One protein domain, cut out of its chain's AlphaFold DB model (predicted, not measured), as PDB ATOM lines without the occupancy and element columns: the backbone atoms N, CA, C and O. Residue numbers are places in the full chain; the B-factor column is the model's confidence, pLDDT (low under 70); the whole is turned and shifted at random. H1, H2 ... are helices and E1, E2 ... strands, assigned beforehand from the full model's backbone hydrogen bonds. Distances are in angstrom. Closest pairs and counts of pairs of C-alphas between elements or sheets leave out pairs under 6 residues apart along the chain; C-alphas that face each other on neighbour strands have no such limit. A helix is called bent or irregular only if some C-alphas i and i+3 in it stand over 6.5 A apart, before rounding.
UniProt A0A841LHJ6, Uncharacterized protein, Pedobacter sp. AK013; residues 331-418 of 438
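AT A GLANCE: This is residues 331 to 418 of the 438 residues of an uncharacterized protein of Pedobacter sp. AK013 (UniProt A0A841LHJ6). Helix H4 runs through the middle of a rounded body, and the long, kinked helix H3 crosses it at nearly a right angle. On one side H2 packs on strand E1 of a small hairpin, E1 and E2; H1 lies far from that hairpin, at the rim of the body, loosely placed near the first residue of H3. The printed part has 88 residues, with H1, H2, H3, H4, E1 and E2 in that order; the sheet E1 - E2 is antiparallel and the class is mostly helix. It is compact, with a radius of gyration of the C-alphas of 12.1 A and spans of 28 by 27 by 22 A.

HOW THE PARTS SIT: Start at H1, residues 331 to 339, and compare it with H3, residues 366 to 386: they are close but not clearly touching, Phe 333 and Leu 366 having the closest C-alphas, 7.3 A apart. H3 has a kink of 69 degrees near residue 379 and is irregular, with C-alphas 378 and 381 7.2 A apart. H3 and H4, residues 392 to 403, touch about perpendicular at 78 degrees; their closest C-alphas, Ser 376 and Cys 399, are 5.2 A apart. H2, residues 352 to 360, and H4 are near each other, with 5 pairs of C-alphas within 10 A. The closest C-alphas of H2 and E1, residues 408 to 411, are those of Glu 357 and Tyr 410, 6.0 A apart. E1 and E2, residues 414 to 417, form an antiparallel hairpin at 139 degrees; look for N 409 and O 416, 2.8 A apart, within hydrogen-bond range. In H1 and H2 every O i to N i+4 pair is within hydrogen-bond range; in H3 12 of 17 are, in H4 7 of 8.

IN THESE COORDINATES: Find C-alpha 331 at (-33.663, 14.408, -5.812), where H1 begins, 12.5 A long; H2 is 12.4 A. H3 runs 27.3 A from C-alpha 366 at (-25.602, 7.136, -1.631), and H4 17.2 A. E1 spans 9.4 A, and E2 9.9 A to C-alpha 417 at (-12.475, 9.122, -19.421).

THE WHOLE: The C-alphas farthest apart, Pro 341 and Asp 413, are 31.9 A apart. The printed part has no cut, and the link from H1 to H2 is long, with 12 residues. Look for pLDDT under 70 at residues 347 to 349, 362, 364 and 410 to 418.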
ATOM      1  N   GLN A 331     -33.274  13.667  -7.013       78.06
ATOM      2  CA  GLN A 331     -33.663  14.408  -5.812       78.06
ATOM      3  C   GLN A 331     -32.791  14.013  -4.605       78.06
ATOM      4  O   GLN A 331     -32.206  14.881  -3.962       78.06
ATOM      5  N   ILE A 332     -32.626  12.708  -4.359       80.12
ATOM      6  CA  ILE A 332     -31.803  12.177  -3.260       80.12
ATOM      7  C   ILE A 332     -30.340  12.620  -3.405       80.12
ATOM      8  O   ILE A 332     -29.693  13.011  -2.435       80.12
ATOM      9  N   PHE A 333     -29.800  12.582  -4.623       85.94
ATOM     10  CA  PHE A 333     -28.426  12.999  -4.880       85.94
ATOM     11  C   PHE A 333     -28.234  14.515  -4.741       85.94
ATOM     12  O   PHE A 333     -27.202  14.964  -4.244       85.94
ATOM     13  N   GLN A 334     -29.223  15.315  -5.151       85.44
ATOM     14  CA  GLN A 334     -29.217  16.767  -4.967       85.44
ATOM     15  C   GLN A 334     -29.209  17.146  -3.484       85.44
ATOM     16  O   GLN A 334     -28.415  18.000  -3.090       85.44
ATOM     17  N   GLU A 335     -30.060  16.508  -2.679       82.19
ATOM     18  CA  GLU A 335     -30.104  16.671  -1.220       82.19
ATOM     19  C   GLU A 335     -28.753  16.285  -0.601       82.19
ATOM     20  O   GLU A 335     -28.113  17.116   0.042       82.19
ATOM     21  N   PHE A 336     -28.231  15.102  -0.937       86.88
ATOM     22  CA  PHE A 336     -26.919  14.643  -0.480       86.88
ATOM     23  C   PHE A 336     -25.780  15.626  -0.794       86.88
ATOM     24  O   PHE A 336     -24.984  15.959   0.083       86.88
ATOM     25  N   LEU A 337     -25.680  16.120  -2.034       86.00
ATOM     26  CA  LEU A 337     -24.627  17.071  -2.407       86.00
ATOM     27  C   LEU A 337     -24.770  18.419  -1.697       86.00
ATOM     28  O   LEU A 337     -23.762  19.093  -1.478       86.00
ATOM     29  N   ASN A 338     -25.996  18.834  -1.380       82.38
ATOM     30  CA  ASN A 338     -26.245  20.071  -0.649       82.38
ATOM     31  C   ASN A 338     -25.842  19.954   0.823       82.38
ATOM     32  O   ASN A 338     -25.288  20.916   1.358       82.38
ATOM     33  N   ASP A 339     -26.025  18.778   1.417       81.88
ATOM     34  CA  ASP A 339     -25.625  18.483   2.793       81.88
ATOM     35  C   ASP A 339     -24.123  18.184   2.925       81.88
ATOM     36  O   ASP A 339     -23.544  18.336   4.003       81.88
ATOM     37  N   TYR A 340     -23.447  17.824   1.827       83.44
ATOM     38  CA  TYR A 340     -22.009  17.564   1.826       83.44
ATOM     39  C   TYR A 340     -21.192  18.876   1.764       83.44
ATOM     40  O   TYR A 340     -21.150  19.528   0.713       83.44
ATOM     41  N   PRO A 341     -20.438  19.271   2.818       81.75
ATOM     42  CA  PRO A 341     -19.875  20.627   2.944       81.75
ATOM     43  C   PRO A 341     -18.981  21.081   1.782       81.75
ATOM     44  O   PRO A 341     -18.909  22.264   1.448       81.75
ATOM     45  N   HIS A 342     -18.280  20.142   1.147       83.69
ATOM     46  CA  HIS A 342     -17.347  20.428   0.058       83.69
ATOM     47  C   HIS A 342     -18.023  20.668  -1.299       83.69
ATOM     48  O   HIS A 342     -17.397  21.272  -2.177       83.69
ATOM     49  N   PHE A 343     -19.278  20.236  -1.444       84.62
ATOM     50  CA  PHE A 343     -20.061  20.300  -2.679       84.62
ATOM     51  C   PHE A 343     -21.384  21.059  -2.511       84.62
ATOM     52  O   PHE A 343     -22.074  21.277  -3.506       84.62
ATOM     53  N   ALA A 344     -21.689  21.539  -1.301       82.00
ATOM     54  CA  ALA A 344     -22.912  22.256  -0.958       82.00
ATOM     55  C   ALA A 344     -23.287  23.313  -2.005       82.00
ATOM     56  O   ALA A 344     -22.475  24.183  -2.333       82.00
ATOM     57  N   GLY A 345     -24.502  23.255  -2.554       74.69
ATOM     58  CA  GLY A 345     -24.964  24.142  -3.627       74.69
ATOM     59  C   GLY A 345     -24.574  23.707  -5.045       74.69
ATOM     60  O   GLY A 345     -24.782  24.474  -5.980       74.69
ATOM     61  N   ALA A 346     -23.998  22.514  -5.228       75.75
ATOM     62  CA  ALA A 346     -23.927  21.849  -6.533       75.75
ATOM     63  C   ALA A 346     -25.288  21.270  -6.950       75.75
ATOM     64  O   ALA A 346     -25.587  21.231  -8.142       75.75
ATOM     65  N   GLY A 347     -26.119  20.870  -5.976       68.62
ATOM     66  CA  GLY A 347     -27.419  20.239  -6.208       68.62
ATOM     67  C   GLY A 347     -28.366  21.082  -7.070       68.62
ATOM     68  O   GLY A 347     -29.120  20.548  -7.873       68.62
ATOM     69  N   SER A 348     -28.277  22.411  -6.987       68.12
ATOM     70  CA  SER A 348     -29.131  23.342  -7.736       68.12
ATOM     71  C   SER A 348     -28.827  23.451  -9.237       68.12
ATOM     72  O   SER A 348     -29.603  24.079  -9.952       68.12
ATOM     73  N   TYR A 349     -27.735  22.850  -9.726       63.16
ATOM     74  CA  TYR A 349     -27.284  22.970 -11.122       63.16
ATOM     75  C   TYR A 349     -27.069  21.617 -11.818       63.16
ATOM     76  O   TYR A 349     -26.480  21.573 -12.897       63.16
ATOM     77  N   ILE A 350     -27.515  20.512 -11.212       74.12
ATOM     78  CA  ILE A 350     -27.355  19.163 -11.771       74.12
ATOM     79  C   ILE A 350     -28.663  18.627 -12.360       74.12
ATOM     80  O   ILE A 350     -29.732  18.789 -11.775       74.12
ATOM     81  N   SER A 351     -28.557  17.980 -13.521       74.94
ATOM     82  CA  SER A 351     -29.650  17.323 -14.249       74.94
ATOM     83  C   SER A 351     -29.540  15.796 -14.160       74.94
ATOM     84  O   SER A 351     -28.527  15.272 -13.697       74.94
ATOM     85  N   ASP A 352     -30.536  15.066 -14.674       72.88
ATOM     86  CA  ASP A 352     -30.556  13.589 -14.713       72.88
ATOM     87  C   ASP A 352     -29.333  12.951 -15.408       72.88
ATOM     88  O   ASP A 352     -29.038  11.765 -15.228       72.88
ATOM     89  N   VAL A 353     -28.568  13.744 -16.165       76.06
ATOM     90  CA  VAL A 353     -27.304  13.331 -16.783       76.06
ATOM     91  C   VAL A 353     -26.301  12.837 -15.736       76.06
ATOM     92  O   VAL A 353     -25.636  11.830 -15.970       76.06
ATOM     93  N   ILE A 354     -26.213  13.476 -14.559       81.94
ATOM     94  CA  ILE A 354     -25.264  13.040 -13.520       81.94
ATOM     95  C   ILE A 354     -25.670  11.706 -12.893       81.94
ATOM     96  O   ILE A 354     -24.813  10.918 -12.517       81.94
ATOM     97  N   ILE A 355     -26.970  11.422 -12.822       82.75
ATOM     98  CA  ILE A 355     -27.472  10.141 -12.318       82.75
ATOM     99  C   ILE A 355     -27.129   9.031 -13.304       82.75
ATOM    100  O   ILE A 355     -26.601   7.994 -12.912       82.75
ATOM    101  N   SER A 356     -27.323   9.293 -14.597       72.88
ATOM    102  CA  SER A 356     -26.908   8.380 -15.667       72.88
ATOM    103  C   SER A 356     -25.391   8.151 -15.671       72.88
ATOM    104  O   SER A 356     -24.929   7.047 -15.947       72.88
ATOM    105  N   GLU A 357     -24.600   9.173 -15.337       80.25
ATOM    106  CA  GLU A 357     -23.147   9.072 -15.154       80.25
ATOM    107  C   GLU A 357     -22.764   8.227 -13.938       80.25
ATOM    108  O   GLU A 357     -21.951   7.313 -14.053       80.25
ATOM    109  N   LEU A 358     -23.373   8.474 -12.783       82.38
ATOM    110  CA  LEU A 358     -23.103   7.713 -11.566       82.38
ATOM    111  C   LEU A 358     -23.482   6.244 -11.743       82.38
ATOM    112  O   LEU A 358     -22.689   5.360 -11.426       82.38
ATOM    113  N   PHE A 359     -24.624   5.969 -12.372       74.19
ATOM    114  CA  PHE A 359     -25.044   4.613 -12.710       74.19
ATOM    115  C   PHE A 359     -24.101   3.913 -13.678       74.19
ATOM    116  O   PHE A 359     -23.782   2.741 -13.466       74.19
ATOM    117  N   PHE A 360     -23.631   4.621 -14.706       72.50
ATOM    118  CA  PHE A 360     -22.653   4.085 -15.647       72.50
ATOM    119  C   PHE A 360     -21.357   3.662 -14.938       72.50
ATOM    120  O   PHE A 360     -20.785   2.627 -15.265       72.50
ATOM    121  N   ASN A 361     -20.941   4.419 -13.920       77.50
ATOM    122  CA  ASN A 361     -19.744   4.145 -13.121       77.50
ATOM    123  C   ASN A 361     -20.001   3.258 -11.889       77.50
ATOM    124  O   ASN A 361     -19.135   3.128 -11.033       77.50
ATOM    125  N   GLY A 362     -21.181   2.642 -11.771       66.25
ATOM    126  CA  GLY A 362     -21.492   1.716 -10.677       66.25
ATOM    127  C   GLY A 362     -21.899   2.368  -9.349       66.25
ATOM    128  O   GLY A 362     -22.167   1.655  -8.386       66.25
ATOM    129  N   TYR A 363     -22.038   3.693  -9.294       78.50
ATOM    130  CA  TYR A 363     -22.515   4.450  -8.136       78.50
ATOM    131  C   TYR A 363     -24.038   4.551  -8.133       78.50
ATOM    132  O   TYR A 363     -24.622   5.547  -8.551       78.50
ATOM    133  N   ASN A 364     -24.705   3.493  -7.683       68.44
ATOM    134  CA  ASN A 364     -26.164   3.408  -7.741       68.44
ATOM    135  C   ASN A 364     -26.886   3.664  -6.411       68.44
ATOM    136  O   ASN A 364     -28.109   3.542  -6.379       68.44
ATOM    137  N   ASN A 365     -26.153   3.973  -5.340       76.94
ATOM    138  CA  ASN A 365     -26.694   4.363  -4.039       76.94
ATOM    139  C   ASN A 365     -25.803   5.421  -3.371       76.94
ATOM    140  O   ASN A 365     -24.646   5.608  -3.762       76.94
ATOM    141  N   LEU A 366     -26.343   6.107  -2.362       81.00
ATOM    142  CA  LEU A 366     -25.602   7.136  -1.631       81.00
ATOM    143  C   LEU A 366     -24.443   6.574  -0.806       81.00
ATOM    144  O   LEU A 366     -23.408   7.224  -0.736       81.00
ATOM    145  N   ALA A 367     -24.571   5.372  -0.241       73.69
ATOM    146  CA  ALA A 367     -23.534   4.784   0.606       73.69
ATOM    147  C   ALA A 367     -22.197   4.603  -0.142       73.69
ATOM    148  O   ALA A 367     -21.139   4.948   0.385       73.69
ATOM    149  N   TYR A 368     -22.226   4.133  -1.395       77.38
ATOM    150  CA  TYR A 368     -21.021   3.995  -2.223       77.38
ATOM    151  C   TYR A 368     -20.425   5.344  -2.618       77.38
ATOM    152  O   TYR A 368     -19.199   5.498  -2.639       77.38
ATOM    153  N   ILE A 369     -21.279   6.326  -2.920       85.75
ATOM    154  CA  ILE A 369     -20.839   7.689  -3.227       85.75
ATOM    155  C   ILE A 369     -20.175   8.299  -1.997       85.75
ATOM    156  O   ILE A 369     -19.069   8.819  -2.096       85.75
ATOM    157  N   GLU A 370     -20.802   8.191  -0.829       86.50
ATOM    158  CA  GLU A 370     -20.289   8.734   0.419       86.50
ATOM    159  C   GLU A 370     -18.963   8.084   0.818       86.50
ATOM    160  O   GLU A 370     -17.999   8.801   1.082       86.50
ATOM    161  N   ALA A 371     -18.863   6.753   0.785       81.31
ATOM    162  CA  ALA A 371     -17.623   6.038   1.094       81.31
ATOM    163  C   ALA A 371     -16.469   6.438   0.150       81.31
ATOM    164  O   ALA A 371     -15.323   6.633   0.575       81.31
ATOM    165  N   THR A 372     -16.779   6.618  -1.137       84.88
ATOM    166  CA  THR A 372     -15.809   7.076  -2.144       84.88
ATOM    167  C   THR A 372     -15.395   8.516  -1.883       84.88
ATOM    168  O   THR A 372     -14.201   8.822  -1.869       84.88
ATOM    169  N   LEU A 373     -16.355   9.398  -1.601       87.56
ATOM    170  CA  LEU A 373     -16.077  10.790  -1.282       87.56
ATOM    171  C   LEU A 373     -15.221  10.911  -0.026       87.56
ATOM    172  O   LEU A 373     -14.185  11.568  -0.092       87.56
ATOM    173  N   GLN A 374     -15.564  10.210   1.057       86.19
ATOM    174  CA  GLN A 374     -14.767  10.161   2.287       86.19
ATOM    175  C   GLN A 374     -13.314   9.750   2.002       86.19
ATOM    176  O   GLN A 374     -12.380  10.378   2.504       86.19
ATOM    177  N   THR A 375     -13.106   8.762   1.125       82.31
ATOM    178  CA  THR A 375     -11.764   8.332   0.696       82.31
ATOM    179  C   THR A 375     -11.053   9.393  -0.153       82.31
ATOM    180  O   THR A 375      -9.837   9.577  -0.034       82.31
ATOM    181  N   SER A 376     -11.800  10.111  -0.993       85.06
ATOM    182  CA  SER A 376     -11.278  11.120  -1.918       85.06
ATOM    183  C   SER A 376     -10.911  12.454  -1.253       85.06
ATOM    184  O   SER A 376     -10.082  13.194  -1.788       85.06
ATOM    185  N   LEU A 377     -11.488  12.776  -0.085       82.75
ATOM    186  CA  LEU A 377     -11.333  14.086   0.562       82.75
ATOM    187  C   LEU A 377      -9.877  14.436   0.880       82.75
ATOM    188  O   LEU A 377      -9.500  15.607   0.818       82.75
ATOM    189  N   LYS A 378      -9.025  13.436   1.132       83.38
ATOM    190  CA  LYS A 378      -7.578  13.637   1.328       83.38
ATOM    191  C   LYS A 378      -6.871  14.231   0.099       83.38
ATOM    192  O   LYS A 378      -5.842  14.880   0.247       83.38
ATOM    193  N   TYR A 379      -7.433  14.053  -1.099       81.94
ATOM    194  CA  TYR A 379      -6.912  14.606  -2.353       81.94
ATOM    195  C   TYR A 379      -7.509  15.977  -2.700       81.94
ATOM    196  O   TYR A 379      -6.943  16.708  -3.515       81.94
ATOM    197  N   LEU A 380      -8.618  16.368  -2.063       84.06
ATOM    198  CA  LEU A 380      -9.358  17.591  -2.387       84.06
ATOM    199  C   LEU A 380      -8.511  18.883  -2.306       84.06
ATOM    200  O   LEU A 380      -8.643  19.714  -3.209       84.06
ATOM    201  N   PRO A 381      -7.614  19.090  -1.312       84.94
ATOM    202  CA  PRO A 381      -6.751  20.277  -1.281       84.94
ATOM    203  C   PRO A 381      -5.816  20.369  -2.493       84.94
ATOM    204  O   PRO A 381      -5.606  21.456  -3.032       84.94
ATOM    205  N   GLN A 382      -5.282  19.232  -2.946       81.19
ATOM    206  CA  GLN A 382      -4.403  19.171  -4.111       81.19
ATOM    207  C   GLN A 382      -5.186  19.426  -5.400       81.19
ATOM    208  O   GLN A 382      -4.758  20.262  -6.192       81.19
ATOM    209  N   ILE A 383      -6.356  18.795  -5.559       83.50
ATOM    210  CA  ILE A 383      -7.256  18.996  -6.706       83.50
ATOM    211  C   ILE A 383      -7.651  20.475  -6.830       83.50
ATOM    212  O   ILE A 383      -7.580  21.045  -7.915       83.50
ATOM    213  N   ARG A 384      -7.997  21.138  -5.717       85.12
ATOM    214  CA  ARG A 384      -8.322  22.577  -5.710       85.12
ATOM    215  C   ARG A 384      -7.136  23.459  -6.096       85.12
ATOM    216  O   ARG A 384      -7.336  24.513  -6.693       85.12
ATOM    217  N   ARG A 385      -5.908  23.047  -5.762       82.88
ATOM    218  CA  ARG A 385      -4.688  23.783  -6.123       82.88
ATOM    219  C   ARG A 385      -4.337  23.622  -7.601       82.88
ATOM    220  O   ARG A 385      -3.892  24.588  -8.212       82.88
ATOM    221  N   THR A 386      -4.492  22.422  -8.159       79.31
ATOM    222  CA  THR A 386      -4.163  22.139  -9.567       79.31
ATOM    223  C   THR A 386      -5.265  22.579 -10.527       79.31
ATOM    224  O   THR A 386      -4.962  22.970 -11.650       79.31
ATOM    225  N   HIS A 387      -6.521  22.583 -10.079       79.44
ATOM    226  CA  HIS A 387      -7.684  22.951 -10.883       79.44
ATOM    227  C   HIS A 387      -8.591  23.958 -10.152       79.44
ATOM    228  O   HIS A 387      -9.719  23.630  -9.774       79.44
ATOM    229  N   PRO A 388      -8.135  25.212  -9.960       81.62
ATOM    230  CA  PRO A 388      -8.901  26.229  -9.235       81.62
ATOM    231  C   PRO A 388     -10.186  26.663  -9.960       81.62
ATOM    232  O   PRO A 388     -11.059  27.266  -9.344       81.62
ATOM    233  N   SER A 389     -10.312  26.365 -11.258       81.75
ATOM    234  CA  SER A 389     -11.466  26.709 -12.095       81.75
ATOM    235  C   SER A 389     -12.593  25.670 -12.082       81.75
ATOM    236  O   SER A 389     -13.624  25.900 -12.712       81.75
ATOM    237  N   PHE A 390     -12.430  24.527 -11.404       85.00
ATOM    238  CA  PHE A 390     -13.467  23.497 -11.394       85.00
ATOM    239  C   PHE A 390     -14.732  23.972 -10.680       85.00
ATOM    240  O   PHE A 390     -14.699  24.477  -9.556       85.00
ATOM    241  N   SER A 391     -15.873  23.739 -11.332       85.44
ATOM    242  CA  SER A 391     -17.176  23.854 -10.686       85.44
ATOM    243  C   SER A 391     -17.277  22.853  -9.531       85.44
ATOM    244  O   SER A 391     -16.511  21.893  -9.449       85.44
ATOM    245  N   LYS A 392     -18.256  23.022  -8.637       86.12
ATOM    246  CA  LYS A 392     -18.476  22.058  -7.543       86.12
ATOM    247  C   LYS A 392     -18.750  20.643  -8.068       86.12
ATOM    248  O   LYS A 392     -18.271  19.680  -7.480       86.12
ATOM    249  N   LEU A 393     -19.426  20.530  -9.215       85.50
ATOM    250  CA  LEU A 393     -19.615  19.260  -9.916       85.50
ATOM    251  C   LEU A 393     -18.308  18.729 -10.531       85.50
ATOM    252  O   LEU A 393     -18.040  17.534 -10.469       85.50
ATOM    253  N   GLY A 394     -17.469  19.608 -11.087       84.81
ATOM    254  CA  GLY A 394     -16.136  19.243 -11.578       84.81
ATOM    255  C   GLY A 394     -15.209  18.751 -10.462       84.81
ATOM    256  O   GLY A 394     -14.501  17.766 -10.639       84.81
ATOM    257  N   LEU A 395     -15.264  19.380  -9.283       86.88
ATOM    258  CA  LEU A 395     -14.551  18.932  -8.085       86.88
ATOM    259  C   LEU A 395     -15.065  17.575  -7.598       86.88
ATOM    260  O   LEU A 395     -14.254  16.724  -7.248       86.88
ATOM    261  N   PHE A 396     -16.385  17.364  -7.604       90.19
ATOM    262  CA  PHE A 396     -16.985  16.067  -7.294       90.19
ATOM    263  C   PHE A 396     -16.453  14.981  -8.241       90.19
ATOM    264  O   PHE A 396     -15.880  14.003  -7.774       90.19
ATOM    265  N   ARG A 397     -16.531  15.190  -9.561       89.50
ATOM    266  CA  ARG A 397     -16.018  14.244 -10.570       89.50
ATOM    267  C   ARG A 397     -14.528  13.951 -10.390       89.50
ATOM    268  O   ARG A 397     -14.139  12.791 -10.391       89.50
ATOM    269  N   ALA A 398     -13.711  14.976 -10.146       86.75
ATOM    270  CA  ALA A 398     -12.283  14.805  -9.882       86.75
ATOM    271  C   ALA A 398     -12.009  13.986  -8.607       86.75
ATOM    272  O   ALA A 398     -11.097  13.163  -8.586       86.75
ATOM    273  N   CYS A 399     -12.814  14.176  -7.559       88.44
ATOM    274  CA  CYS A 399     -12.774  13.364  -6.344       88.44
ATOM    275  C   CYS A 399     -13.133  11.897  -6.616       88.44
ATOM    276  O   CYS A 399     -12.417  11.008  -6.155       88.44
ATOM    277  N   MET A 400     -14.184  11.642  -7.401       88.19
ATOM    278  CA  MET A 400     -14.567  10.285  -7.797       88.19
ATOM    279  C   MET A 400     -13.444   9.614  -8.600       88.19
ATOM    280  O   MET A 400     -13.011   8.520  -8.251       88.19
ATOM    281  N   THR A 401     -12.881  10.303  -9.599       85.25
ATOM    282  CA  THR A 401     -11.799   9.757 -10.432       85.25
ATOM    283  C   THR A 401     -10.481   9.547  -9.677       85.25
ATOM    284  O   THR A 401      -9.696   8.674 -10.039       85.25
ATOM    285  N   ALA A 402     -10.219  10.314  -8.612       81.75
ATOM    286  CA  ALA A 402      -9.025  10.133  -7.783       81.75
ATOM    287  C   ALA A 402      -9.029   8.805  -7.004       81.75
ATOM    288  O   ALA A 402      -7.962   8.289  -6.669       81.75
ATOM    289  N   VAL A 403     -10.212   8.262  -6.702       79.44
ATOM    290  CA  VAL A 403     -10.381   6.972  -6.011       79.44
ATOM    291  C   VAL A 403     -10.660   5.847  -7.006       79.44
ATOM    292  O   VAL A 403     -10.138   4.748  -6.835       79.44
ATOM    293  N   ASP A 404     -11.416   6.135  -8.066       78.88
ATOM    294  CA  ASP A 404     -11.682   5.226  -9.176       78.88
ATOM    295  C   ASP A 404     -11.141   5.800 -10.500       78.88
ATOM    296  O   ASP A 404     -11.840   6.529 -11.211       78.88
ATOM    297  N   PRO A 405      -9.909   5.435 -10.902       75.50
ATOM    298  CA  PRO A 405      -9.330   5.886 -12.163       75.50
ATOM    299  C   PRO A 405     -10.121   5.460 -13.408       75.50
ATOM    300  O   PRO A 405      -9.802   5.936 -14.502       75.50
ATOM    301  N   SER A 406     -11.077   4.532 -13.290       72.56
ATOM    302  CA  SER A 406     -11.930   4.073 -14.391       72.56
ATOM    303  C   SER A 406     -13.189   4.924 -14.593       72.56
ATOM    304  O   SER A 406     -13.842   4.771 -15.628       72.56
ATOM    305  N   TYR A 407     -13.460   5.871 -13.685       79.50
ATOM    306  CA  TYR A 407     -14.609   6.774 -13.738       79.50
ATOM    307  C   TYR A 407     -14.669   7.564 -15.061       79.50
ATOM    308  O   TYR A 407     -13.725   8.272 -15.432       79.50
ATOM    309  N   LYS A 408     -15.795   7.468 -15.775       77.25
ATOM    310  CA  LYS A 408     -16.068   8.153 -17.048       77.25
ATOM    311  C   LYS A 408     -17.147   9.216 -16.887       77.25
ATOM    312  O   LYS A 408     -18.194   8.967 -16.301       77.25
ATOM    313  N   VAL A 409     -16.914  10.384 -17.467       79.81
ATOM    314  CA  VAL A 409     -17.839  11.520 -17.453       79.81
ATOM    315  C   VAL A 409     -18.651  11.538 -18.742       79.81
ATOM    316  O   VAL A 409     -18.144  11.191 -19.809       79.81
ATOM    317  N   TYR A 410     -19.919  11.923 -18.647       69.25
ATOM    318  CA  TYR A 410     -20.779  12.058 -19.818       69.25
ATOM    319  C   TYR A 410     -20.463  13.353 -20.588       69.25
ATOM    320  O   TYR A 410     -20.435  14.431 -19.992       69.25
ATOM    321  N   SER A 411     -20.251  13.243 -21.903       68.94
ATOM    322  CA  SER A 411     -20.018  14.353 -22.841       68.94
ATOM    323  C   SER A 411     -20.921  14.223 -24.075       68.94
ATOM    324  O   SER A 411     -21.567  13.191 -24.269       68.94
ATOM    325  N   SER A 412     -20.947  15.247 -24.932       51.19
ATOM    326  CA  SER A 412     -21.707  15.250 -26.193       51.19
ATOM    327  C   SER A 412     -21.330  14.110 -27.147       51.19
ATOM    328  O   SER A 412     -22.173  13.677 -27.927       51.19
ATOM    329  N   ASP A 413     -20.103  13.589 -27.040       43.38
ATOM    330  CA  ASP A 413     -19.582  12.476 -27.846       43.38
ATOM    331  C   ASP A 413     -19.669  11.117 -27.111       43.38
ATOM    332  O   ASP A 413     -19.098  10.116 -27.549       43.38
ATOM    333  N   GLY A 414     -20.390  11.060 -25.982       50.62
ATOM    334  CA  GLY A 414     -20.560   9.870 -25.142       50.62
ATOM    335  C   GLY A 414     -19.725   9.887 -23.855       50.62
ATOM    336  O   GLY A 414     -19.283  10.936 -23.385       50.62
ATOM    337  N   TYR A 415     -19.534   8.716 -23.236       56.44
ATOM    338  CA  TYR A 415     -18.795   8.579 -21.974       56.44
ATOM    339  C   TYR A 415     -17.282   8.628 -22.197       56.44
ATOM    340  O   TYR A 415     -16.677   7.659 -22.668       56.44
ATOM    341  N   ILE A 416     -16.662   9.730 -21.791       59.03
ATOM    342  CA  ILE A 416     -15.226   9.962 -21.920       59.03
ATOM    343  C   ILE A 416     -14.523   9.772 -20.580       59.03
ATOM    344  O   ILE A 416     -15.020  10.143 -19.517       59.03
ATOM    345  N   ARG A 417     -13.326   9.186 -20.609       56.47
ATOM    346  CA  ARG A 417     -12.475   9.122 -19.421       56.47
ATOM    347  C   ARG A 417     -11.832  10.493 -19.235       56.47
ATOM    348  O   ARG A 417     -10.982  10.881 -20.033       56.47
ATOM    349  N   MET A 418     -12.225  11.213 -18.188       55.53
ATOM    350  CA  MET A 418     -11.537  12.447 -17.811       55.53
ATOM    351  C   MET A 418     -10.156  12.074 -17.278       55.53
ATOM    352  O   MET A 418     -10.027  11.398 -16.257       55.53
TER     353      MET A 418